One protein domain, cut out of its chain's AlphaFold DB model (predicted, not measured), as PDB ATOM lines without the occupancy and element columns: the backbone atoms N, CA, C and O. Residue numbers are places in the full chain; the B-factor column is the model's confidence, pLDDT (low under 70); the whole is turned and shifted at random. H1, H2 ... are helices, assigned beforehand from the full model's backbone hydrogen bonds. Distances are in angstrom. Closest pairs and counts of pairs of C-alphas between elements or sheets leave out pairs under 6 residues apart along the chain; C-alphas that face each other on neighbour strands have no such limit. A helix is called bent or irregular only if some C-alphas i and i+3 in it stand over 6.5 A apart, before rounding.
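This is residues 420 to 525 of the 594 residues of the protein "cAMP-binding proteins-catabolite gene activator and regulatory subunit of cAMP-dependent protein kinases" of Crocosphaera watsonii WH 0401 (UniProt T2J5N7). Two long helices, H1 and H3, cross steeply near the middle of an all-helix domain, with H2 packed on H1 and the short H5 packed on both H2 and H3. The long link of residues 438 to 455 makes one end of the longest axis, and H6 lies at the opposite end, with the short H4 beside it. The printed part has 106 residues with six named helices in the order H1 to H6 and no named strand; the class is all helix. The whole is compact, with a radius of gyration of the C-alphas of 13.5 A and spans of 41 by 27 by 21 A.

The helix packing is mostly crossed: most helices that touch stand at more than a shallow tilt. H1, residues 420 to 437, touches H3, residues 471 to 487, at a steep tilt of 66 degrees, opposite ways; the closest C-alphas, of Gln 434 and Ala 477, are 5.6 A apart. With residues 424 to 432 alone H1 touches H2, residues 456 to 465, at a steep tilt of 54 degrees, the same way; the closest C-alphas, of Ala 428 and Ala 456, are 5.2 A apart. H5, residues 501 to 507, touches H3 at a shallow tilt of 31 degrees, opposite ways, with the C-alphas of Lys 474 and Leu 507 closest at 6.2 A. H5 also touches H2, where the C-alphas of Tyr 460 and Glu 506 are closest at 7.3 A. H6, residues 511 to 524, and H3 are close but not clearly touching, with the C-alphas of Lys 479 and Leu 517 closest at 6.4 A. H4, residues 493 to 499, and H6 only just touch, with 3 pairs of C-alphas within 8 A; the closest, of Leu 497 and His 514, are 7.3 A apart. H1 and H6 are apart, as are H2 and H6. Every O i to N i+4 pair is within hydrogen-bond range in H2, H3, H5 and H6, against 13 of 14 in H1 and 1 of 3 in H4, where 2 of 4 O i to N i+3 pairs are within range.

H1 begins at C-alpha 420, at (33.994, -24.141, -38.252), and is 26.1 A long. H3 is 24.0 A long, H6 20.0 A and H2 14.6 A. H4 is irregular: C-alphas 494 and 497 are 7.2 A apart. H6 ends at C-alpha 524, at (33.706, 6.363, -36.967).

The two C-alphas farthest apart, of Asp 447 and Val 523, are 41.7 A apart. The printed part has no cut. The link from H1 to H2, 18 residues, is long; the others are tight. The mean pLDDT of the printed part is 82.6, and residues 441, 443 to 444, 448 and 467 are under 70.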
ATOM      1  N   TYR A 420      35.170 -24.822 -37.714       85.12
ATOM      2  CA  TYR A 420      33.994 -24.141 -38.252       85.12
ATOM      3  C   TYR A 420      32.838 -24.091 -37.242       85.12
ATOM      4  O   TYR A 420      32.268 -23.028 -37.019       85.12
ATOM      5  N   MET A 421      32.527 -25.201 -36.562       86.94
ATOM      6  CA  MET A 421      31.507 -25.225 -35.505       86.94
ATOM      7  C   MET A 421      31.856 -24.276 -34.359       86.94
ATOM      8  O   MET A 421      30.994 -23.534 -33.905       86.94
ATOM      9  N   TYR A 422      33.120 -24.253 -33.930       88.31
ATOM     10  CA  TYR A 422      33.569 -23.332 -32.885       88.31
ATOM     11  C   TYR A 422      33.394 -21.856 -33.298       88.31
ATOM     12  O   TYR A 422      32.852 -21.056 -32.535       88.31
ATOM     13  N   GLN A 423      33.795 -21.489 -34.523       84.75
ATOM     14  CA  GLN A 423      33.597 -20.129 -35.044       84.75
ATOM     15  C   GLN A 423      32.112 -19.757 -35.111       84.75
ATOM     16  O   GLN A 423      31.735 -18.661 -34.691       84.75
ATOM     17  N   ARG A 424      31.270 -20.682 -35.581       84.56
ATOM     18  CA  ARG A 424      29.818 -20.509 -35.651       84.56
ATOM     19  C   ARG A 424      29.205 -20.230 -34.282       84.56
ATOM     20  O   ARG A 424      28.473 -19.258 -34.136       84.56
ATOM     21  N   GLU A 425      29.514 -21.055 -33.286       85.94
ATOM     22  CA  GLU A 425      28.989 -20.903 -31.922       85.94
ATOM     23  C   GLU A 425      29.433 -19.558 -31.312       85.94
ATOM     24  O   GLU A 425      28.620 -18.810 -30.768       85.94
ATOM     25  N   ASN A 426      30.702 -19.177 -31.501       82.38
ATOM     26  CA  ASN A 426      31.232 -17.901 -31.016       82.38
ATOM     27  C   ASN A 426      30.547 -16.677 -31.665       82.38
ATOM     28  O   ASN A 426      30.296 -15.667 -31.002       82.38
ATOM     29  N   LEU A 427      30.238 -16.738 -32.964       84.69
ATOM     30  CA  LEU A 427      29.552 -15.654 -33.672       84.69
ATOM     31  C   LEU A 427      28.046 -15.612 -33.370       84.69
ATOM     32  O   LEU A 427      27.491 -14.516 -33.277       84.69
ATOM     33  N   ALA A 428      27.403 -16.762 -33.147       84.75
ATOM     34  CA  ALA A 428      25.997 -16.838 -32.749       84.75
ATOM     35  C   ALA A 428      25.725 -16.053 -31.461       84.75
ATOM     36  O   ALA A 428      24.745 -15.316 -31.385       84.75
ATOM     37  N   ARG A 429      26.637 -16.119 -30.483       80.44
ATOM     38  CA  ARG A 429      26.547 -15.330 -29.245       80.44
ATOM     39  C   ARG A 429      26.506 -13.821 -29.507       80.44
ATOM     40  O   ARG A 429      25.728 -13.106 -28.883       80.44
ATOM     41  N   ARG A 430      27.344 -13.317 -30.421       83.31
ATOM     42  CA  ARG A 430      27.350 -11.884 -30.783       83.31
ATOM     43  C   ARG A 430      26.088 -11.503 -31.542       83.31
ATOM     44  O   ARG A 430      25.510 -10.457 -31.273       83.31
ATOM     45  N   LEU A 431      25.636 -12.376 -32.441       85.75
ATOM     46  CA  LEU A 431      24.377 -12.194 -33.152       85.75
ATOM     47  C   LEU A 431      23.191 -12.121 -32.179       85.75
ATOM     48  O   LEU A 431      22.392 -11.199 -32.302       85.75
ATOM     49  N   ARG A 432      23.129 -12.997 -31.165       85.56
ATOM     50  CA  ARG A 432      22.110 -12.952 -30.100       85.56
ATOM     51  C   ARG A 432      22.059 -11.573 -29.433       85.56
ATOM     52  O   ARG A 432      21.006 -10.944 -29.420       85.56
ATOM     53  N   LYS A 433      23.216 -11.050 -29.007       83.69
ATOM     54  CA  LYS A 433      23.323  -9.708 -28.403       83.69
ATOM     55  C   LYS A 433      22.833  -8.590 -29.326       83.69
ATOM     56  O   LYS A 433      22.228  -7.631 -28.853       83.69
ATOM     57  N   GLN A 434      23.105  -8.664 -30.631       85.75
ATOM     58  CA  GLN A 434      22.603  -7.651 -31.569       85.75
ATOM     59  C   GLN A 434      21.092  -7.770 -31.787       85.75
ATOM     60  O   GLN A 434      20.408  -6.752 -31.845       85.75
ATOM     61  N   LEU A 435      20.552  -8.990 -31.855       83.88
ATOM     62  CA  LEU A 435      19.109  -9.209 -31.985       83.88
ATOM     63  C   LEU A 435      18.336  -8.655 -30.777       83.88
ATOM     64  O   LEU A 435      17.290  -8.035 -30.962       83.88
ATOM     65  N   GLU A 436      18.879  -8.794 -29.564       83.38
ATOM     66  CA  GLU A 436      18.319  -8.173 -28.354       83.38
ATOM     67  C   GLU A 436      18.295  -6.640 -28.437       83.38
ATOM     68  O   GLU A 436      17.284  -6.014 -28.108       83.38
ATOM     69  N   LYS A 437      19.377  -6.017 -28.927       84.56
ATOM     70  CA  LYS A 437      19.461  -4.552 -29.086       84.56
ATOM     71  C   LYS A 437      18.446  -4.011 -30.091       84.56
ATOM     72  O   LYS A 437      17.912  -2.924 -29.883       84.56
ATOM     73  N   LEU A 438      18.156  -4.774 -31.145       81.19
ATOM     74  CA  LEU A 438      17.214  -4.391 -32.199       81.19
ATOM     75  C   LEU A 438      15.735  -4.470 -31.763       81.19
ATOM     76  O   LEU A 438      14.869  -4.054 -32.531       81.19
ATOM     77  N   LYS A 439      15.437  -4.973 -30.547       73.56
ATOM     78  CA  LYS A 439      14.087  -5.046 -29.937       73.56
ATOM     79  C   LYS A 439      13.004  -5.570 -30.892       73.56
ATOM     80  O   LYS A 439      11.904  -5.025 -30.973       73.56
ATOM     81  N   LEU A 440      13.325  -6.615 -31.647       73.12
ATOM     82  CA  LEU A 440      12.392  -7.218 -32.600       73.12
ATOM     83  C   LEU A 440      11.336  -8.055 -31.850       73.12
ATOM     84  O   LEU A 440      11.595  -8.560 -30.760       73.12
ATOM     85  N   ASN A 441      10.140  -8.225 -32.425       67.00
ATOM     86  CA  ASN A 441       9.082  -9.060 -31.838       67.00
ATOM     87  C   ASN A 441       9.422 -10.552 -32.008       67.00
ATOM     88  O   ASN A 441       8.945 -11.211 -32.929       67.00
ATOM     89  N   VAL A 442      10.281 -11.077 -31.133       71.12
ATOM     90  CA  VAL A 442      10.769 -12.467 -31.200       71.12
ATOM     91  C   VAL A 442       9.847 -13.442 -30.454       71.12
ATOM     92  O   VAL A 442       9.833 -14.632 -30.748       71.12
ATOM     93  N   SER A 443       9.023 -12.943 -29.528       65.12
ATOM     94  CA  SER A 443       8.206 -13.751 -28.608       65.12
ATOM     95  C   SER A 443       7.231 -14.717 -29.292       65.12
ATOM     96  O   SER A 443       6.995 -15.800 -28.766       65.12
ATOM     97  N   HIS A 444       6.708 -14.373 -30.473       69.44
ATOM     98  CA  HIS A 444       5.799 -15.239 -31.234       69.44
ATOM     99  C   HIS A 444       6.501 -16.474 -31.838       69.44
ATOM    100  O   HIS A 444       5.842 -17.455 -32.160       69.44
ATOM    101  N   PHE A 445       7.827 -16.447 -32.010       71.69
ATOM    102  CA  PHE A 445       8.592 -17.519 -32.666       71.69
ATOM    103  C   PHE A 445       9.329 -18.440 -31.691       71.69
ATOM    104  O   PHE A 445       9.984 -19.384 -32.123       71.69
ATOM    105  N   LEU A 446       9.265 -18.143 -30.393       74.44
ATOM    106  CA  LEU A 446      10.044 -18.839 -29.370       74.44
ATOM    107  C   LEU A 446       9.202 -19.747 -28.475       74.44
ATOM    108  O   LEU A 446       9.751 -20.315 -27.538       74.44
ATOM    109  N   ASP A 447       7.896 -19.885 -28.729       70.31
ATOM    110  CA  ASP A 447       6.976 -20.722 -27.938       70.31
ATOM    111  C   ASP A 447       7.126 -20.515 -26.411       70.31
ATOM    112  O   ASP A 447       7.042 -21.449 -25.617       70.31
ATOM    113  N   GLY A 448       7.393 -19.273 -25.988       69.44
ATOM    114  CA  GLY A 448       7.610 -18.905 -24.583       69.44
ATOM    115  C   GLY A 448       9.044 -19.064 -24.048       69.44
ATOM    116  O   GLY A 448       9.273 -18.726 -22.889       69.44
ATOM    117  N   ARG A 449      10.012 -19.520 -24.855       75.25
ATOM    118  CA  ARG A 449      11.453 -19.538 -24.520       75.25
ATOM    119  C   ARG A 449      12.078 -18.147 -24.646       75.25
ATOM    120  O   ARG A 449      11.640 -17.326 -25.456       75.25
ATOM    121  N   ALA A 450      13.131 -17.883 -23.874       74.94
ATOM    122  CA  ALA A 450      13.933 -16.676 -24.043       74.94
ATOM    123  C   ALA A 450      14.930 -16.834 -25.208       74.94
ATOM    124  O   ALA A 450      15.304 -17.945 -25.584       74.94
ATOM    125  N   LEU A 451      15.407 -15.712 -25.763       75.44
ATOM    126  CA  LEU A 451      16.508 -15.691 -26.745       75.44
ATOM    127  C   LEU A 451      17.789 -16.349 -26.205       75.44
ATOM    128  O   LEU A 451      18.561 -16.930 -26.974       75.44
ATOM    129  N   ASP A 452      17.989 -16.268 -24.892       71.56
ATOM    130  CA  ASP A 452      19.113 -16.871 -24.180       71.56
ATOM    131  C   ASP A 452      19.090 -18.402 -24.211       71.56
ATOM    132  O   ASP A 452      20.150 -19.022 -24.250       71.56
ATOM    133  N   ASP A 453      17.906 -19.014 -24.302       74.19
ATOM    134  CA  ASP A 453      17.750 -20.471 -24.290       74.19
ATOM    135  C   ASP A 453      18.067 -21.119 -25.646       74.19
ATOM    136  O   ASP A 453      18.020 -22.344 -25.767       74.19
ATOM    137  N   LEU A 454      18.309 -20.324 -26.694       76.56
ATOM    138  CA  LEU A 454      18.491 -20.815 -28.059       76.56
ATOM    139  C   LEU A 454      19.925 -21.263 -28.323       76.56
ATOM    140  O   LEU A 454      20.875 -20.507 -28.111       76.56
ATOM    141  N   ASN A 455      20.084 -22.444 -28.912       80.25
ATOM    142  CA  ASN A 455      21.378 -22.921 -29.396       80.25
ATOM    143  C   ASN A 455      21.866 -22.099 -30.600       80.25
ATOM    144  O   ASN A 455      21.083 -21.453 -31.299       80.25
ATOM    145  N   ALA A 456      23.166 -22.181 -30.905       80.19
ATOM    146  CA  ALA A 456      23.764 -21.471 -32.038       80.19
ATOM    147  C   ALA A 456      23.002 -21.699 -33.358       80.19
ATOM    148  O   ALA A 456      22.701 -20.741 -34.068       80.19
ATOM    149  N   ASP A 457      22.635 -22.946 -33.664       80.94
ATOM    150  CA  ASP A 457      21.868 -23.284 -34.869       80.94
ATOM    151  C   ASP A 457      20.475 -22.643 -34.883       80.94
ATOM    152  O   ASP A 457      20.062 -22.099 -35.908       80.94
ATOM    153  N   GLU A 458      19.775 -22.650 -33.745       81.62
ATOM    154  CA  GLU A 458      18.450 -22.038 -33.611       81.62
ATOM    155  C   GLU A 458      18.525 -20.517 -33.822       81.62
ATOM    156  O   GLU A 458      17.665 -19.955 -34.493       81.62
ATOM    157  N   ILE A 459      19.590 -19.855 -33.351       83.94
ATOM    158  CA  ILE A 459      19.811 -18.411 -33.560       83.94
ATOM    159  C   ILE A 459      20.009 -18.090 -35.040       83.94
ATOM    160  O   ILE A 459      19.441 -17.120 -35.542       83.94
ATOM    161  N   TYR A 460      20.799 -18.890 -35.758       83.38
ATOM    162  CA  TYR A 460      20.988 -18.685 -37.197       83.38
ATOM    163  C   TYR A 460      19.699 -18.924 -37.984       83.38
ATOM    164  O   TYR A 460      19.417 -18.185 -38.929       83.38
ATOM    165  N   VAL A 461      18.903 -19.929 -37.606       84.00
ATOM    166  CA  VAL A 461      17.586 -20.171 -38.215       84.00
ATOM    167  C   VAL A 461      16.647 -19.005 -37.924       84.00
ATOM    168  O   VAL A 461      16.030 -18.474 -38.846       84.00
ATOM    169  N   LEU A 462      16.601 -18.542 -36.675       82.25
ATOM    170  CA  LEU A 462      15.806 -17.391 -36.270       82.25
ATOM    171  C   LEU A 462      16.182 -16.156 -37.093       82.25
ATOM    172  O   LEU A 462      15.312 -15.548 -37.702       82.25
ATOM    173  N   ALA A 463      17.475 -15.842 -37.214       80.62
ATOM    174  CA  ALA A 463      17.958 -14.710 -38.004       80.62
ATOM    175  C   ALA A 463      17.596 -14.795 -39.500       80.62
ATOM    176  O   ALA A 463      17.570 -13.776 -40.188       80.62
ATOM    177  N   LYS A 464      17.296 -15.986 -40.032       80.69
ATOM    178  CA  LYS A 464      16.811 -16.144 -41.412       80.69
ATOM    179  C   LYS A 464      15.308 -15.957 -41.551       80.69
ATOM    180  O   LYS A 464      14.867 -15.474 -42.589       80.69
ATOM    181  N   VAL A 465      14.546 -16.375 -40.544       80.75
ATOM    182  CA  VAL A 465      13.078 -16.474 -40.600       80.75
ATOM    183  C   VAL A 465      12.390 -15.258 -39.968       80.75
ATOM    184  O   VAL A 465      11.212 -15.023 -40.222       80.75
ATOM    185  N   LEU A 466      13.110 -14.459 -39.175       80.56
ATOM    186  CA  LEU A 466      12.530 -13.365 -38.402       80.56
ATOM    187  C   LEU A 466      11.860 -12.296 -39.296       80.56
ATOM    188  O   LEU A 466      12.546 -11.648 -40.098       80.56
ATOM    189  N   PRO A 467      10.546 -12.042 -39.144       69.25
ATOM    190  CA  PRO A 467       9.864 -10.997 -39.897       69.25
ATOM    191  C   PRO A 467      10.340  -9.608 -39.455       69.25
ATOM    192  O   PRO A 467      10.509  -9.332 -38.267       69.25
ATOM    193  N   GLY A 468      10.563  -8.720 -40.426       71.69
ATOM    194  CA  GLY A 468      11.069  -7.368 -40.184       71.69
ATOM    195  C   GLY A 468      12.568  -7.298 -39.876       71.69
ATOM    196  O   GLY A 468      13.041  -6.229 -39.490       71.69
ATOM    197  N   PHE A 469      13.325  -8.392 -40.031       80.06
ATOM    198  CA  PHE A 469      14.789  -8.367 -40.097       80.06
ATOM    199  C   PHE A 469      15.239  -8.145 -41.546       80.06
ATOM    200  O   PHE A 469      15.792  -9.024 -42.214       80.06
ATOM    201  N   ASP A 470      14.921  -6.953 -42.045       84.75
ATOM    202  CA  ASP A 470      15.182  -6.546 -43.424       84.75
ATOM    203  C   ASP A 470      16.682  -6.345 -43.683       84.75
ATOM    204  O   ASP A 470      17.509  -6.379 -42.767       84.75
ATOM    205  N   LYS A 471      17.052  -6.125 -44.951       85.62
ATOM    206  CA  LYS A 471      18.460  -5.993 -45.359       85.62
ATOM    207  C   LYS A 471      19.205  -4.904 -44.569       85.62
ATOM    208  O   LYS A 471      20.347  -5.128 -44.183       85.62
ATOM    209  N   GLU A 472      18.555  -3.783 -44.266       86.81
ATOM    210  CA  GLU A 472      19.142  -2.705 -43.455       86.81
ATOM    211  C   GLU A 472      19.472  -3.165 -42.030       86.81
ATOM    212  O   GLU A 472      20.603  -3.001 -41.581       86.81
ATOM    213  N   LYS A 473      18.542  -3.846 -41.348       86.06
ATOM    214  CA  LYS A 473      18.782  -4.370 -39.992       86.06
ATOM    215  C   LYS A 473      19.819  -5.489 -39.971       86.06
ATOM    216  O   LYS A 473      20.554  -5.625 -38.997       86.06
ATOM    217  N   LYS A 474      19.914  -6.285 -41.044       87.12
ATOM    218  CA  LYS A 474      20.985  -7.280 -41.225       87.12
ATOM    219  C   LYS A 474      22.353  -6.620 -41.323       87.12
ATOM    220  O   LYS A 474      23.291  -7.087 -40.682       87.12
ATOM    221  N   ILE A 475      22.455  -5.539 -42.096       89.25
ATOM    222  CA  ILE A 475      23.676  -4.738 -42.225       89.25
ATOM    223  C   ILE A 475      24.032  -4.098 -40.879       89.25
ATOM    224  O   ILE A 475      25.180  -4.196 -40.456       89.25
ATOM    225  N   GLU A 476      23.058  -3.527 -40.167       89.25
ATOM    226  CA  GLU A 476      23.256  -2.936 -38.839       89.25
ATOM    227  C   GLU A 476      23.734  -3.977 -37.813       89.25
ATOM    228  O   GLU A 476      24.753  -3.776 -37.145       89.25
ATOM    229  N   ALA A 477      23.068  -5.135 -37.742       88.62
ATOM    230  CA  ALA A 477      23.484  -6.244 -36.887       88.62
ATOM    231  C   ALA A 477      24.897  -6.720 -37.244       88.62
ATOM    232  O   ALA A 477      25.735  -6.899 -36.361       88.62
ATOM    233  N   TYR A 478      25.191  -6.890 -38.536       91.19
ATOM    234  CA  TYR A 478      26.511  -7.307 -39.000       91.19
ATOM    235  C   TYR A 478      27.599  -6.282 -38.647       91.19
ATOM    236  O   TYR A 478      28.644  -6.675 -38.128       91.19
ATOM    237  N   LYS A 479      27.344  -4.981 -38.843       90.81
ATOM    238  CA  LYS A 479      28.238  -3.881 -38.437       90.81
ATOM    239  C   LYS A 479      28.499  -3.919 -36.930       90.81
ATOM    240  O   LYS A 479      29.651  -3.822 -36.508       90.81
ATOM    241  N   GLY A 480      27.462  -4.150 -36.122       88.81
ATOM    242  CA  GLY A 480      27.574  -4.328 -34.673       88.81
ATOM    243  C   GLY A 480      28.449  -5.523 -34.275       88.81
ATOM    244  O   GLY A 480      29.342  -5.377 -33.441       88.81
ATOM    245  N   ILE A 481      28.255  -6.687 -34.910       89.56
ATOM    246  CA  ILE A 481      29.077  -7.888 -34.663       89.56
ATOM    247  C   ILE A 481      30.528  -7.649 -35.087       89.56
ATOM    248  O   ILE A 481      31.446  -8.063 -34.377       89.56
ATOM    249  N   LEU A 482      30.748  -7.004 -36.234       89.38
ATOM    250  CA  LEU A 482      32.078  -6.690 -36.752       89.38
ATOM    251  C   LEU A 482      32.826  -5.753 -35.798       89.38
ATOM    252  O   LEU A 482      33.947  -6.063 -35.397       89.38
ATOM    253  N   LYS A 483      32.168  -4.673 -35.357       88.06
ATOM    254  CA  LYS A 483      32.702  -3.728 -34.369       88.06
ATOM    255  C   LYS A 483      33.065  -4.421 -33.056       88.06
ATOM    256  O   LYS A 483      34.173  -4.238 -32.558       88.06
ATOM    257  N   GLU A 484      32.172  -5.250 -32.513       85.25
ATOM    258  CA  GLU A 484      32.441  -6.015 -31.285       85.25
ATOM    259  C   GLU A 484      33.586  -7.018 -31.472       85.25
ATOM    260  O   GLU A 484      34.443  -7.133 -30.603       85.25
ATOM    261  N   SER A 485      33.649  -7.709 -32.612       85.00
ATOM    262  CA  SER A 485      34.684  -8.717 -32.881       85.00
ATOM    263  C   SER A 485      36.081  -8.107 -33.014       85.00
ATOM    264  O   SER A 485      37.053  -8.727 -32.572       85.00
ATOM    265  N   ILE A 486      36.180  -6.909 -33.600       85.12
ATOM    266  CA  ILE A 486      37.437  -6.159 -33.699       85.12
ATOM    267  C   ILE A 486      37.821  -5.587 -32.331       85.12
ATOM    268  O   ILE A 486      38.939  -5.801 -31.872       85.12
ATOM    269  N   ASN A 487      36.879  -4.950 -31.630       82.56
ATOM    270  CA  ASN A 487      37.132  -4.360 -30.313       82.56
ATOM    271  C   ASN A 487      37.561  -5.408 -29.269       82.56
ATOM    272  O   ASN A 487      38.496  -5.192 -28.507       82.56
ATOM    273  N   GLU A 488      36.912  -6.576 -29.256       79.25
ATOM    274  CA  GLU A 488      37.269  -7.686 -28.366       79.25
ATOM    275  C   GLU A 488      38.563  -8.412 -28.790       79.25
ATOM    276  O   GLU A 488      38.970  -9.346 -28.101       79.25
ATOM    277  N   GLY A 489      39.201  -8.054 -29.912       78.88
ATOM    278  CA  GLY A 489      40.438  -8.683 -30.393       78.88
ATOM    279  C   GLY A 489      40.267 -10.133 -30.868       78.88
ATOM    280  O   GLY A 489      41.188 -10.951 -30.738       78.88
ATOM    281  N   TYR A 490      39.073 -10.486 -31.359       77.88
ATOM    282  CA  TYR A 490      38.823 -11.762 -32.038       77.88
ATOM    283  C   TYR A 490      39.113 -11.666 -33.537       77.88
ATOM    284  O   TYR A 490      39.647 -12.624 -34.085       77.88
ATOM    285  N   ALA A 491      38.820 -10.528 -34.171       78.00
ATOM    286  CA  ALA A 491      39.107 -10.259 -35.578       78.00
ATOM    287  C   ALA A 491      40.037  -9.045 -35.729       78.00
ATOM    288  O   ALA A 491      39.971  -8.112 -34.939       78.00
ATOM    289  N   ASN A 492      40.865  -9.040 -36.772       77.56
ATOM    290  CA  ASN A 492      41.616  -7.860 -37.210       77.56
ATOM    291  C   ASN A 492      41.035  -7.376 -38.541       77.56
ATOM    292  O   ASN A 492      40.442  -8.182 -39.256       77.56
ATOM    293  N   SER A 493      41.266  -6.122 -38.940       74.06
ATOM    294  CA  SER A 493      40.829  -5.621 -40.257       74.06
ATOM    295  C   SER A 493      41.249  -6.546 -41.399       74.06
ATOM    296  O   SER A 493      40.410  -6.966 -42.191       74.06
ATOM    297  N   SER A 494      42.507  -6.992 -41.398       74.44
ATOM    298  CA  SER A 494      43.066  -7.878 -42.426       74.44
ATOM    299  C   SER A 494      42.545  -9.320 -42.414       74.44
ATOM    300  O   SER A 494      42.594  -9.984 -43.446       74.44
ATOM    301  N   SER A 495      42.065  -9.833 -41.276       78.50
ATOM    302  CA  SER A 495      41.569 -11.217 -41.148       78.50
ATOM    303  C   SER A 495      40.047 -11.320 -41.035       78.50
ATOM    304  O   SER A 495      39.497 -12.422 -41.099       78.50
ATOM    305  N   SER A 496      39.362 -10.185 -40.871       83.25
ATOM    306  CA  SER A 496      37.924 -10.110 -40.613       83.25
ATOM    307  C   SER A 496      37.088 -10.696 -41.751       83.25
ATOM    308  O   SER A 496      36.119 -11.399 -41.472       83.25
ATOM    309  N   LEU A 497      37.504 -10.517 -43.008       85.56
ATOM    310  CA  LEU A 497      36.774 -11.005 -44.181       85.56
ATOM    311  C   LEU A 497      36.606 -12.530 -44.192       85.56
ATOM    312  O   LEU A 497      35.502 -13.021 -44.463       85.56
ATOM    313  N   GLU A 498      37.678 -13.268 -43.883       83.62
ATOM    314  CA  GLU A 498      37.646 -14.736 -43.829       83.62
ATOM    315  C   GLU A 498      37.026 -15.223 -42.517       83.62
ATOM    316  O   GLU A 498      36.188 -16.120 -42.524       83.62
ATOM    317  N   MET A 499      37.361 -14.591 -41.387       81.69
ATOM    318  CA  MET A 499      36.815 -14.983 -40.084       81.69
ATOM    319  C   MET A 499      35.293 -14.798 -39.995       81.69
ATOM    320  O   MET A 499      34.603 -15.610 -39.382       81.69
ATOM    321  N   MET A 500      34.758 -13.754 -40.629       86.19
ATOM    322  CA  MET A 500      33.325 -13.449 -40.657       86.19
ATOM    323  C   MET A 500      32.597 -14.101 -41.831       86.19
ATOM    324  O   MET A 500      31.385 -13.929 -41.959       86.19
ATOM    325  N   ARG A 501      33.295 -14.864 -42.684       85.62
ATOM    326  CA  ARG A 501      32.747 -15.445 -43.917       85.62
ATOM    327  C   ARG A 501      31.416 -16.148 -43.699       85.62
ATOM    328  O   ARG A 501      30.480 -15.932 -44.460       85.62
ATOM    329  N   GLN A 502      31.308 -16.959 -42.651       81.12
ATOM    330  CA  GLN A 502      30.060 -17.655 -42.363       81.12
ATOM    331  C   GLN A 502      28.931 -16.684 -42.014       81.12
ATOM    332  O   GLN A 502      27.861 -16.776 -42.598       81.12
ATOM    333  N   MET A 503      29.164 -15.731 -41.109       86.38
ATOM    334  CA  MET A 503      28.149 -14.737 -40.753       86.38
ATOM    335  C   MET A 503      27.710 -13.922 -41.974       86.38
ATOM    336  O   MET A 503      26.523 -13.665 -42.145       86.38
ATOM    337  N   ARG A 504      28.654 -13.577 -42.857       90.25
ATOM    338  CA  ARG A 504      28.364 -12.887 -44.117       90.25
ATOM    339  C   ARG A 504      27.451 -13.711 -45.018       90.25
ATOM    340  O   ARG A 504      26.451 -13.188 -45.491       90.25
ATOM    341  N   LEU A 505      27.748 -14.997 -45.208       86.94
ATOM    342  CA  LEU A 505      26.904 -15.894 -46.002       86.94
ATOM    343  C   LEU A 505      25.506 -16.059 -45.392       86.94
ATOM    344  O   LEU A 505      24.514 -16.015 -46.113       86.94
ATOM    345  N   GLU A 506      25.413 -16.205 -44.069       84.88
ATOM    346  CA  GLU A 506      24.140 -16.404 -43.365       84.88
ATOM    347  C   GLU A 506      23.248 -15.151 -43.398       84.88
ATOM    348  O   GLU A 506      22.027 -15.264 -43.514       84.88
ATOM    349  N   LEU A 507      23.849 -13.957 -43.342       86.06
ATOM    350  CA  LEU A 507      23.150 -12.667 -43.414       86.06
ATOM    351  C   LEU A 507      23.048 -12.096 -44.839       86.06
ATOM    352  O   LEU A 507      22.445 -11.040 -45.022       86.06
ATOM    353  N   ASN A 508      23.578 -12.801 -45.845       88.25
ATOM    354  CA  ASN A 508      23.643 -12.371 -47.245       88.25
ATOM    355  C   ASN A 508      24.368 -11.021 -47.450       88.25
ATOM    356  O   ASN A 508      23.876 -10.139 -48.153       88.25
ATOM    357  N   ILE A 509      25.530 -10.869 -46.805       90.06
ATOM    358  CA  ILE A 509      26.428  -9.711 -46.910       90.06
ATOM    359  C   ILE A 509      27.539 -10.018 -47.918       90.06
ATOM    360  O   ILE A 509      28.294 -10.984 -47.772       90.06
ATOM    361  N   THR A 510      27.663  -9.176 -48.937       92.12
ATOM    362  CA  THR A 510      28.685  -9.298 -49.986       92.12
ATOM    363  C   THR A 510      30.074  -8.876 -49.494       92.12
ATOM    364  O   THR A 510      30.205  -8.149 -48.508       92.12
ATOM    365  N   ASP A 511      31.134  -9.301 -50.193       91.81
ATOM    366  CA  ASP A 511      32.510  -8.869 -49.883       91.81
ATOM    367  C   ASP A 511      32.641  -7.334 -49.941       91.81
ATOM    368  O   ASP A 511      33.211  -6.729 -49.039       91.81
ATOM    369  N   LYS A 512      32.007  -6.698 -50.938       91.31
ATOM    370  CA  LYS A 512      31.988  -5.232 -51.091       91.31
ATOM    371  C   LYS A 512      31.273  -4.527 -49.942       91.31
ATOM    372  O   LYS A 512      31.757  -3.516 -49.451       91.31
ATOM    373  N   GLU A 513      30.124  -5.043 -49.505       91.62
ATOM    374  CA  GLU A 513      29.407  -4.486 -48.349       91.62
ATOM    375  C   GLU A 513      30.247  -4.615 -47.072       91.62
ATOM    376  O   GLU A 513      30.277  -3.694 -46.263       91.62
ATOM    377  N   HIS A 514      30.975  -5.720 -46.898       92.62
ATOM    378  CA  HIS A 514      31.881  -5.874 -45.763       92.62
ATOM    379  C   HIS A 514      33.038  -4.864 -45.781       92.62
ATOM    380  O   HIS A 514      33.322  -4.277 -44.739       92.62
ATOM    381  N   GLU A 515      33.674  -4.646 -46.935       89.88
ATOM    382  CA  GLU A 515      34.727  -3.634 -47.096       89.88
ATOM    383  C   GLU A 515      34.200  -2.221 -46.818       89.88
ATOM    384  O   GLU A 515      34.826  -1.473 -46.070       89.88
ATOM    385  N   LEU A 516      33.013  -1.877 -47.330       92.06
ATOM    386  CA  LEU A 516      32.371  -0.587 -47.056       92.06
ATOM    387  C   LEU A 516      32.128  -0.384 -45.555       92.06
ATOM    388  O   LEU A 516      32.473   0.663 -45.011       92.06
ATOM    389  N   LEU A 517      31.611  -1.399 -44.861       90.81
ATOM    390  CA  LEU A 517      31.385  -1.328 -43.416       90.81
ATOM    391  C   LEU A 517      32.686  -1.222 -42.616       90.81
ATOM    392  O   LEU A 517      32.709  -0.548 -41.589       90.81
ATOM    393  N   LEU A 518      33.769  -1.862 -43.066       87.81
ATOM    394  CA  LEU A 518      35.088  -1.672 -42.462       87.81
ATOM    395  C   LEU A 518      35.554  -0.224 -42.615       87.81
ATOM    396  O   LEU A 518      35.939   0.378 -41.619       87.81
ATOM    397  N   THR A 519      35.451   0.352 -43.818       87.38
ATOM    398  CA  THR A 519      35.833   1.756 -44.044       87.38
ATOM    399  C   THR A 519      34.969   2.729 -43.242       87.38
ATOM    400  O   THR A 519      35.467   3.721 -42.721       87.38
ATOM    401  N   GLU A 520      33.680   2.434 -43.073       88.56
ATOM    402  CA  GLU A 520      32.789   3.236 -42.238       88.56
ATOM    403  C   GLU A 520      33.197   3.168 -40.757       88.56
ATOM    404  O   GLU A 520      33.278   4.198 -40.090       88.56
ATOM    405  N   LEU A 521      33.526   1.974 -40.250       87.00
ATOM    406  CA  LEU A 521      34.025   1.791 -38.883       87.00
ATOM    407  C   LEU A 521      35.389   2.461 -38.660       87.00
ATOM    408  O   LEU A 521      35.625   2.987 -37.574       87.00
ATOM    409  N   GLU A 522      36.265   2.469 -39.667       83.44
ATOM    410  CA  GLU A 522      37.545   3.195 -39.642       83.44
ATOM    411  C   GLU A 522      37.349   4.709 -39.507       83.44
ATOM    412  O   GLU A 522      38.113   5.370 -38.804       83.44
ATOM    413  N   VAL A 523      36.321   5.261 -40.156       84.25
ATOM    414  CA  VAL A 523      35.982   6.689 -40.067       84.25
ATOM    415  C   VAL A 523      35.312   7.022 -38.730       84.25
ATOM    416  O   VAL A 523      35.631   8.048 -38.131       84.25
ATOM    417  N   GLU A 524      34.401   6.170 -38.249       82.62
ATOM    418  CA  GLU A 524      33.706   6.363 -36.967       82.62
ATOM    419  C   GLU A 524      34.640   6.262 -35.758       82.62
ATOM    420  O   GLU A 524      34.515   7.038 -34.809       82.62
ATOM    421  N   ASP A 525      35.554   5.290 -35.771       75.88
ATOM    422  CA  ASP A 525      36.504   5.054 -34.689       75.88
ATOM    423  C   ASP A 525      37.893   4.696 -35.249       75.88
ATOM    424  O   ASP A 525      38.265   3.517 -35.330       75.88
TER     425      ASP A 525